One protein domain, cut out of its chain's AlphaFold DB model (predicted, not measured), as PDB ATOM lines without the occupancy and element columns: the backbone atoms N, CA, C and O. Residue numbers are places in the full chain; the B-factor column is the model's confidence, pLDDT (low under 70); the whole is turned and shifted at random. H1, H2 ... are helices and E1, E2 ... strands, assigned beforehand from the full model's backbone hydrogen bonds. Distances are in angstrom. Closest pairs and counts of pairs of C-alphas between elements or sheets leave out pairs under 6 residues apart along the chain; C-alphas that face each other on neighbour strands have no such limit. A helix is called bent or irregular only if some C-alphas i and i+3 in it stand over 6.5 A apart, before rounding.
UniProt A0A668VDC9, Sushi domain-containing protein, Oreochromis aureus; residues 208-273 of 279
ATOM      1  N   VAL A 208     -17.331  14.991 -30.237       90.62
ATOM      2  CA  VAL A 208     -18.324  15.766 -30.985       90.62
ATOM      3  C   VAL A 208     -17.658  16.365 -32.215       90.62
ATOM      4  O   VAL A 208     -16.758  17.205 -32.103       90.62
ATOM      5  N   VAL A 209     -18.093  15.922 -33.392       88.75
ATOM      6  CA  VAL A 209     -17.705  16.501 -34.678       88.75
ATOM      7  C   VAL A 209     -18.633  17.681 -34.944       88.75
ATOM      8  O   VAL A 209     -19.703  17.539 -35.525       88.75
ATOM      9  N   ASP A 210     -18.231  18.842 -34.437       88.50
ATOM     10  CA  ASP A 210     -18.966  20.097 -34.582       88.50
ATOM     11  C   ASP A 210     -18.694  20.739 -35.963       88.50
ATOM     12  O   ASP A 210     -17.523  21.008 -36.278       88.50
ATOM     13  N   PRO A 211     -19.738  21.028 -36.768       85.88
ATOM     14  CA  PRO A 211     -19.612  21.717 -38.049       85.88
ATOM     15  C   PRO A 211     -18.814  23.019 -37.969       85.88
ATOM     16  O   PRO A 211     -17.938  23.248 -38.795       85.88
ATOM     17  N   ALA A 212     -19.040  23.856 -36.955       84.19
ATOM     18  CA  ALA A 212     -18.373  25.151 -36.834       84.19
ATOM     19  C   ALA A 212     -16.874  24.998 -36.536       84.19
ATOM     20  O   ALA A 212     -16.043  25.757 -37.038       84.19
ATOM     21  N   ARG A 213     -16.504  23.989 -35.738       83.50
ATOM     22  CA  ARG A 213     -15.105  23.748 -35.356       83.50
ATOM     23  C   ARG A 213     -14.297  23.120 -36.485       83.50
ATOM     24  O   ARG A 213     -13.123  23.458 -36.635       83.50
ATOM     25  N   TYR A 214     -14.901  22.203 -37.240       81.19
ATOM     26  CA  TYR A 214     -14.206  21.416 -38.261       81.19
ATOM     27  C   TYR A 214     -14.493  21.859 -39.703       81.19
ATOM     28  O   TYR A 214     -13.842  21.357 -40.613       81.19
ATOM     29  N   ALA A 215     -15.350  22.860 -39.932       79.44
ATOM     30  CA  ALA A 215     -15.496  23.492 -41.248       79.44
ATOM     31  C   ALA A 215     -14.177  24.099 -41.744       79.44
ATOM     32  O   ALA A 215     -13.806  23.913 -42.898       79.44
ATOM     33  N   ARG A 216     -13.418  24.751 -40.847       78.06
ATOM     34  CA  ARG A 216     -12.065  25.245 -41.161       78.06
ATOM     35  C   ARG A 216     -11.101  24.126 -41.538       78.06
ATOM     36  O   ARG A 216     -10.120  24.419 -42.194       78.06
ATOM     37  N   HIS A 217     -11.407  22.903 -41.083       76.62
ATOM     38  CA  HIS A 217     -10.649  21.694 -41.355       76.62
ATOM     39  C   HIS A 217     -11.047  21.034 -42.697       76.62
ATOM     40  O   HIS A 217     -10.640  19.912 -42.982       76.62
ATOM     41  N   GLY A 218     -11.925  21.673 -43.487       78.75
ATOM     42  CA  GLY A 218     -12.433  21.169 -44.765       78.75
ATOM     43  C   GLY A 218     -13.452  20.029 -44.655       78.75
ATOM     44  O   GLY A 218     -13.719  19.366 -45.659       78.75
ATOM     45  N   LEU A 219     -14.006  19.760 -43.465       84.81
ATOM     46  CA  LEU A 219     -15.044  18.741 -43.262       84.81
ATOM     47  C   LEU A 219     -16.430  19.284 -43.645       84.81
ATOM     48  O   LEU A 219     -16.849  20.339 -43.174       84.81
ATOM     49  N   ALA A 220     -17.174  18.522 -44.448       85.56
ATOM     50  CA  ALA A 220     -18.524  18.856 -44.895       85.56
ATOM     51  C   ALA A 220     -19.588  18.205 -44.001       85.56
ATOM     52  O   ALA A 220     -20.293  17.284 -44.409       85.56
ATOM     53  N   VAL A 221     -19.705  18.679 -42.762       86.38
ATOM     54  CA  VAL A 221     -20.709  18.183 -41.812       86.38
ATOM     55  C   VAL A 221     -21.831  19.208 -41.662       86.38
ATOM     56  O   VAL A 221     -21.560  20.387 -41.460       86.38
ATOM     57  N   THR A 222     -23.089  18.774 -41.771       84.00
ATOM     58  CA  THR A 222     -24.272  19.649 -41.663       84.00
ATOM     59  C   THR A 222     -24.784  19.802 -40.229       84.00
ATOM     60  O   THR A 222     -25.337  20.844 -39.892       84.00
ATOM     61  N   GLN A 223     -24.589  18.790 -39.380       87.44
ATOM     62  CA  GLN A 223     -25.056  18.740 -37.991       87.44
ATOM     63  C   GLN A 223     -23.989  18.137 -37.070       87.44
ATOM     64  O   GLN A 223     -23.140  17.378 -37.524       87.44
ATOM     65  N   SER A 224     -24.030  18.436 -35.774       89.38
ATOM     66  CA  SER A 224     -23.085  17.845 -34.819       89.38
ATOM     67  C   SER A 224     -23.239  16.326 -34.743       89.38
ATOM     68  O   SER A 224     -24.297  15.818 -34.380       89.38
ATOM     69  N   GLU A 225     -22.161  15.610 -35.054       88.69
ATOM     70  CA  GLU A 225     -22.124  14.147 -35.061       88.69
ATOM     71  C   GLU A 225     -21.345  13.617 -33.850       88.69
ATOM     72  O   GLU A 225     -20.265  14.112 -33.519       88.69
ATOM     73  N   TYR A 226     -21.890  12.592 -33.192       88.31
ATOM     74  CA  TYR A 226     -21.315  11.997 -31.983       88.31
ATOM     75  C   TYR A 226     -20.623  10.671 -32.310       88.31
ATOM     76  O   TYR A 226     -21.205   9.772 -32.928       88.31
ATOM     77  N   MET A 227     -19.374  10.541 -31.867       88.06
ATOM     78  CA  MET A 227     -18.546   9.347 -32.049       88.06
ATOM     79  C   MET A 227     -18.164   8.763 -30.694       88.06
ATOM     80  O   MET A 227     -17.754   9.502 -29.800       88.06
ATOM     81  N   ARG A 228     -18.276   7.442 -30.534       88.00
ATOM     82  CA  ARG A 228     -17.843   6.737 -29.319       88.00
ATOM     83  C   ARG A 228     -16.316   6.701 -29.220       88.00
ATOM     84  O   ARG A 228     -15.621   6.765 -30.231       88.00
ATOM     85  N   GLU A 229     -15.794   6.545 -28.010       87.19
ATOM     86  CA  GLU A 229     -14.370   6.290 -27.775       87.19
ATOM     87  C   GLU A 229     -13.869   5.103 -28.615       87.19
ATOM     88  O   GLU A 229     -14.503   4.048 -28.660       87.19
ATOM     89  N   GLY A 230     -12.750   5.287 -29.320       84.38
ATOM     90  CA  GLY A 230     -12.177   4.296 -30.234       84.38
ATOM     91  C   GLY A 230     -12.908   4.144 -31.574       84.38
ATOM     92  O   GLY A 230     -12.418   3.431 -32.453       84.38
ATOM     93  N   GLU A 231     -14.049   4.812 -31.772       86.56
ATOM     94  CA  GLU A 231     -14.806   4.739 -33.020       86.56
ATOM     95  C   GLU A 231     -14.072   5.459 -34.156       86.56
ATOM     96  O   GLU A 231     -13.545   6.566 -33.994       86.56
ATOM     97  N   LYS A 232     -14.080   4.824 -35.333       86.94
ATOM     98  CA  LYS A 232     -13.590   5.385 -36.592       86.94
ATOM     99  C   LYS A 232     -14.753   5.500 -37.560       86.94
ATOM    100  O   LYS A 232     -15.437   4.510 -37.813       86.94
ATOM    101  N   ARG A 233     -14.973   6.692 -38.106       87.94
ATOM    102  CA  ARG A 233     -16.078   6.961 -39.032       87.94
ATOM    103  C   ARG A 233     -15.597   7.840 -40.181       87.94
ATOM    104  O   ARG A 233     -14.715   8.679 -39.999       87.94
ATOM    105  N   TYR A 234     -16.152   7.618 -41.368       84.69
ATOM    106  CA  TYR A 234     -15.856   8.427 -42.545       84.69
ATOM    107  C   TYR A 234     -16.748   9.659 -42.577       84.69
ATOM    108  O   TYR A 234     -17.959   9.554 -42.386       84.69
ATOM    109  N   PHE A 235     -16.143  10.805 -42.868       85.50
ATOM    110  CA  PHE A 235     -16.845  12.064 -43.064       85.50
ATOM    111  C   PHE A 235     -16.506  12.642 -44.435       85.50
ATOM    112  O   PHE A 235     -15.350  12.553 -44.859       85.50
ATOM    113  N   PRO A 236     -17.485  13.215 -45.151       84.50
ATOM    114  CA  PRO A 236     -17.219  13.897 -46.410       84.50
ATOM    115  C   PRO A 236     -16.404  15.177 -46.171       84.50
ATOM    116  O   PRO A 236     -16.569  15.852 -45.154       84.50
ATOM    117  N   CYS A 237     -15.534  15.523 -47.119       84.19
ATOM    118  CA  CYS A 237     -14.886  16.832 -47.177       84.19
ATOM    119  C   CYS A 237     -15.728  17.807 -48.022       84.19
ATOM    120  O   CYS A 237     -16.580  17.397 -48.810       84.19
ATOM    121  N   THR A 238     -15.434  19.105 -47.928       83.44
ATOM    122  CA  THR A 238     -16.016  20.149 -48.794       83.44
ATOM    123  C   THR A 238     -15.681  19.924 -50.273       83.44
ATOM    124  O   THR A 238     -16.453  20.283 -51.161       83.44
ATOM    125  N   ALA A 239     -14.540  19.289 -50.551       77.31
ATOM    126  CA  ALA A 239     -14.177  18.858 -51.891       77.31
ATOM    127  C   ALA A 239     -15.082  17.712 -52.377       77.31
ATOM    128  O   ALA A 239     -15.311  16.727 -51.672       77.31
ATOM    129  N   ARG A 240     -15.554  17.815 -53.625       75.19
ATOM    130  CA  ARG A 240     -16.457  16.821 -54.222       75.19
ATOM    131  C   ARG A 240     -15.839  15.420 -54.205       75.19
ATOM    132  O   ARG A 240     -14.690  15.236 -54.605       75.19
ATOM    133  N   HIS A 241     -16.637  14.439 -53.784       73.56
ATOM    134  CA  HIS A 241     -16.279  13.013 -53.729       73.56
ATOM    135  C   HIS A 241     -15.034  12.689 -52.886       73.56
ATOM    136  O   HIS A 241     -14.371  11.675 -53.114       73.56
ATOM    137  N   LYS A 242     -14.697  13.536 -51.907       76.38
ATOM    138  CA  LYS A 242     -13.616  13.278 -50.954       76.38
ATOM    139  C   LYS A 242     -14.188  12.950 -49.585       76.38
ATOM    140  O   LYS A 242     -15.138  13.581 -49.134       76.38
ATOM    141  N   TYR A 243     -13.573  11.971 -48.933       77.38
ATOM    142  CA  TYR A 243     -13.903  11.547 -47.581       77.38
ATOM    143  C   TYR A 243     -12.612  11.425 -46.782       77.38
ATOM    144  O   TYR A 243     -11.587  11.004 -47.321       77.38
ATOM    145  N   THR A 244     -12.672  11.762 -45.501       78.69
ATOM    146  CA  THR A 244     -11.587  11.541 -44.545       78.69
ATOM    147  C   THR A 244     -12.057  10.611 -43.445       78.69
ATOM    148  O   THR A 244     -13.255  10.554 -43.147       78.69
ATOM    149  N   TYR A 245     -11.129   9.887 -42.822       80.81
ATOM    150  CA  TYR A 245     -11.465   9.154 -41.616       80.81
ATOM    151  C   TYR A 245     -11.229  10.028 -40.393       80.81
ATOM    152  O   TYR A 245     -10.253  10.770 -40.271       80.81
ATOM    153  N   VAL A 246     -12.179   9.940 -39.486       85.88
ATOM    154  CA  VAL A 246     -12.172  10.646 -38.222       85.88
ATOM    155  C   VAL A 246     -12.140   9.574 -37.153       85.88
ATOM    156  O   VAL A 246     -12.904   8.610 -37.220       85.88
ATOM    157  N   GLN A 247     -11.221   9.694 -36.204       87.50
ATOM    158  CA  GLN A 247     -11.091   8.749 -35.104       87.50
ATOM    159  C   GLN A 247     -11.200   9.483 -33.770       87.50
ATOM    160  O   GLN A 247     -10.519  10.484 -33.543       87.50
ATOM    161  N   CYS A 248     -12.041   8.958 -32.879       88.44
ATOM    162  CA  CYS A 248     -12.147   9.442 -31.511       88.44
ATOM    163  C   CYS A 248     -11.176   8.682 -30.601       88.44
ATOM    164  O   CYS A 248     -11.270   7.461 -30.476       88.44
ATOM    165  N   THR A 249     -10.240   9.396 -29.978       87.06
ATOM    166  CA  THR A 249      -9.295   8.849 -28.989       87.06
ATOM    167  C   THR A 249      -9.133   9.819 -27.831       87.06
ATOM    168  O   THR A 249      -8.784  10.978 -28.049       87.06
ATOM    169  N   ASN A 250      -9.335   9.356 -26.604       84.00
ATOM    170  CA  ASN A 250      -9.295  10.126 -25.367       84.00
ATOM    171  C   ASN A 250     -10.125  11.417 -25.449       84.00
ATOM    172  O   ASN A 250      -9.626  12.492 -25.111       84.00
ATOM    173  N   ARG A 251     -11.375  11.331 -25.938       81.56
ATOM    174  CA  ARG A 251     -12.256  12.497 -26.211       81.56
ATOM    175  C   ARG A 251     -11.703  13.517 -27.217       81.56
ATOM    176  O   ARG A 251     -12.245  14.614 -27.364       81.56
ATOM    177  N   ARG A 252     -10.623  13.187 -27.925       83.19
ATOM    178  CA  ARG A 252     -10.019  14.029 -28.958       83.19
ATOM    179  C   ARG A 252     -10.279  13.429 -30.327       83.19
ATOM    180  O   ARG A 252     -10.082  12.236 -30.551       83.19
ATOM    181  N   ILE A 253     -10.678  14.288 -31.254       84.75
ATOM    182  CA  ILE A 253     -10.809  13.921 -32.658       84.75
ATOM    183  C   ILE A 253      -9.431  13.971 -33.307       84.75
ATOM    184  O   ILE A 253      -8.738  14.986 -33.239       84.75
ATOM    185  N   SER A 254      -9.065  12.871 -33.949       82.69
ATOM    186  CA  SER A 254      -7.917  12.774 -34.838       82.69
ATOM    187  C   SER A 254      -8.414  12.640 -36.277       82.69
ATOM    188  O   SER A 254      -9.151  11.715 -36.623       82.69
ATOM    189  N   LEU A 255      -8.033  13.611 -37.106       73.75
ATOM    190  CA  LEU A 255      -8.178  13.556 -38.556       73.75
ATOM    191  C   LEU A 255      -6.972  12.790 -39.052       73.75
ATOM    192  O   LEU A 255      -5.868  13.321 -39.097       73.75
ATOM    193  N   THR A 256      -7.153  11.519 -39.339       62.19
ATOM    194  CA  THR A 256      -6.032  10.732 -39.825       62.19
ATOM    195  C   THR A 256      -6.450  10.235 -41.217       62.19
ATOM    196  O   THR A 256      -7.638  10.214 -41.534       62.19
ATOM    197  N   SER A 257      -5.518   9.961 -42.132       55.56
ATOM    198  CA  SER A 257      -5.845   9.588 -43.524       55.56
ATOM    199  C   SER A 257      -5.094   8.321 -43.919       55.56
ATOM    200  O   SER A 257      -3.882   8.253 -43.732       55.56
ATOM    201  N   VAL A 258      -5.795   7.291 -44.400       46.12
ATOM    202  CA  VAL A 258      -5.178   6.020 -44.786       46.12
ATOM    203  C   VAL A 258      -5.264   6.035 -46.291       46.12
ATOM    204  O   VAL A 258      -6.349   5.909 -46.853       46.12
ATOM    205  N   THR A 259      -4.125   6.205 -46.947       45.00
ATOM    206  CA  THR A 259      -3.976   5.783 -48.336       45.00
ATOM    207  C   THR A 259      -2.751   4.890 -48.448       45.00
ATOM    208  O   THR A 259      -1.820   4.989 -47.651       45.00
ATOM    209  N   LYS A 260      -2.778   3.994 -49.438       45.00
ATOM    210  CA  LYS A 260      -1.785   2.947 -49.745       45.00
ATOM    211  C   LYS A 260      -0.364   3.469 -50.080       45.00
ATOM    212  O   LYS A 260       0.417   2.713 -50.644       45.00
ATOM    213  N   SER A 261      -0.030   4.733 -49.786       41.59
ATOM    214  CA  SER A 261       1.254   5.366 -50.135       41.59
ATOM    215  C   SER A 261       1.819   6.334 -49.070       41.59
ATOM    216  O   SER A 261       2.455   7.324 -49.435       41.59
ATOM    217  N   ASP A 262       1.570   6.097 -47.777       41.12
ATOM    218  CA  ASP A 262       2.264   6.749 -46.640       41.12
ATOM    219  C   ASP A 262       2.293   8.297 -46.603       41.12
ATOM    220  O   ASP A 262       3.142   8.898 -45.946       41.12
ATOM    221  N   ARG A 263       1.341   8.988 -47.248       44.78
ATOM    222  CA  ARG A 263       1.167  10.445 -47.081       44.78
ATOM    223  C   ARG A 263      -0.131  10.771 -46.356       44.78
ATOM    224  O   ARG A 263      -1.210  10.331 -46.753       44.78
ATOM    225  N   ILE A 264       0.006  11.561 -45.291       47.97
ATOM    226  CA  ILE A 264      -1.099  12.118 -44.515       47.97
ATOM    227  C   ILE A 264      -1.718  13.257 -45.346       47.97
ATOM    228  O   ILE A 264      -1.008  14.196 -45.682       47.97
ATOM    229  N   ILE A 265      -2.995  13.155 -45.727       52.22
ATOM    230  CA  ILE A 265      -3.751  14.196 -46.442       52.22
ATOM    231  C   ILE A 265      -4.936  14.579 -45.562       52.22
ATOM    232  O   ILE A 265      -5.874  13.796 -45.395       52.22
ATOM    233  N   HIS A 266      -4.899  15.771 -44.976       60.59
ATOM    234  CA  HIS A 266      -6.042  16.329 -44.252       60.59
ATOM    235  C   HIS A 266      -7.048  16.933 -45.243       60.59
ATOM    236  O   HIS A 266      -6.658  17.344 -46.334       60.59
ATOM    237  N   CYS A 267      -8.343  17.028 -44.897       66.25
ATOM    238  CA  CYS A 267      -9.285  17.787 -45.741       66.25
ATOM    239  C   CYS A 267      -8.809  19.258 -45.919       66.25
ATOM    240  O   CYS A 267      -9.145  19.882 -46.924       66.25
ATOM    241  N   ASP A 268      -7.949  19.756 -45.023       62.56
ATOM    242  CA  ASP A 268      -7.197  21.017 -45.141       62.56
ATOM    243  C   ASP A 268      -6.164  21.061 -46.261       62.56
ATOM    244  O   ASP A 268      -6.068  22.053 -46.980       62.56
ATOM    245  N   ASP A 269      -5.428  19.973 -46.484       58.56
ATOM    246  CA  ASP A 269      -4.490  19.889 -47.609       58.56
ATOM    247  C   ASP A 269      -5.226  19.855 -48.955       58.56
ATOM    248  O   ASP A 269      -4.647  20.121 -50.012       58.56
ATOM    249  N   ILE A 270      -6.517  19.507 -48.924       54.31
ATOM    250  CA  ILE A 270      -7.399  19.487 -50.089       54.31
ATOM    251  C   ILE A 270      -8.020  20.874 -50.322       54.31
ATOM    252  O   ILE A 270      -8.216  21.254 -51.476       54.31
ATOM    253  N   SER A 271      -8.310  21.644 -49.264       47.25
ATOM    254  CA  SER A 271      -8.845  23.011 -49.370       47.25
ATOM    255  C   SER A 271      -7.757  24.056 -49.671       47.25
ATOM    256  O   SER A 271      -8.039  25.061 -50.322       47.25
ATOM    257  N   GLY A 272      -6.504  23.792 -49.286       41.91
ATOM    258  CA  GLY A 272      -5.361  24.703 -49.419       41.91
ATOM    259  C   GLY A 272      -4.682  24.781 -50.792       41.91
ATOM    260  O   GLY A 272      -3.592  25.337 -50.879       41.91
ATOM    261  N   ARG A 273      -5.268  24.250 -51.877       42.41
ATOM    262  CA  ARG A 273      -4.646  24.313 -53.219       42.41
ATOM    263  C   ARG A 273      -5.374  25.185 -54.242       42.41
ATOM    264  O   ARG A 273      -5.316  24.906 -55.433       42.41
TER     265      ARG A 273
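AT A GLANCE: This is residues 208 to 273 of the 279 residues of the protein "Sushi domain-containing protein" of Oreochromis aureus (UniProt A0A668VDC9). A small twisted sheet of three strands, E2, E3 and E4, makes the main part, with two short helices, H1 and H2, near each other and E1 outside the sheet, where it pairs with residues 208 to 209. After E4, residues 257 to 266 swing away in a wide loop before returning to H2. The printed part has 66 residues, with H1, E1, E2, E3, E4 and H2 in chain order; the sheet's order is E2, E3, E4, all antiparallel, and the class is mixed. The whole is compact, with a radius of gyration of the C-alphas of 11.4 A and spans of 30 by 25 by 16 A.

IN THESE COORDINATES: H1, residues 211 to 217, begins at C-alpha 211 (-19.612, 21.717, -38.049). E1 is residues 225 to 228 and E2 residues 232 to 236, 13.5 A long. E3, residues 243 to 249, is 19.3 A long, and E4, residues 252 to 256, 12.0 A. H2, residues 267 to 271, ends at C-alpha 271 (-8.845, 23.011, -49.370).

HOW THE PARTS SIT: E2, E3 and E4 form a meander, each strand the antiparallel neighbour of the one before. In the hairpin E2 and E3, N 235 and O 244 are 2.9 A apart; in the hairpin E3 and E4, N 254 and O 247 are 2.8 A apart. The sheet is only just strongly twisted, with C-alphas up to 4.1 A off its best plane. The closest C-alphas of E1 and E3, Met 227 and Cys 248, are 6.4 A apart. H2 only grazes the sheet, with residues 267 to 268. H1 is not on the sheet. H1 and H2 only just touch, with 3 pairs of C-alphas within 8 A, the closest His 217 and Asp 268 at 5.2 A. H1 is only just irregular: C-alphas 213 and 216 are 6.7 A apart. Every O i to N i+4 pair is within hydrogen-bond range in H2; in H1 1 of 3 is, beside 1 of 4 O i to N i+3 pairs.

THE WHOLE: The two C-alphas farthest apart, Glu 229 and Arg 273, are 32.7 A apart. The printed part has no cut, and no link is long. Mean pLDDT of the printed part is 74.8; residues 256 to 273 are under 70.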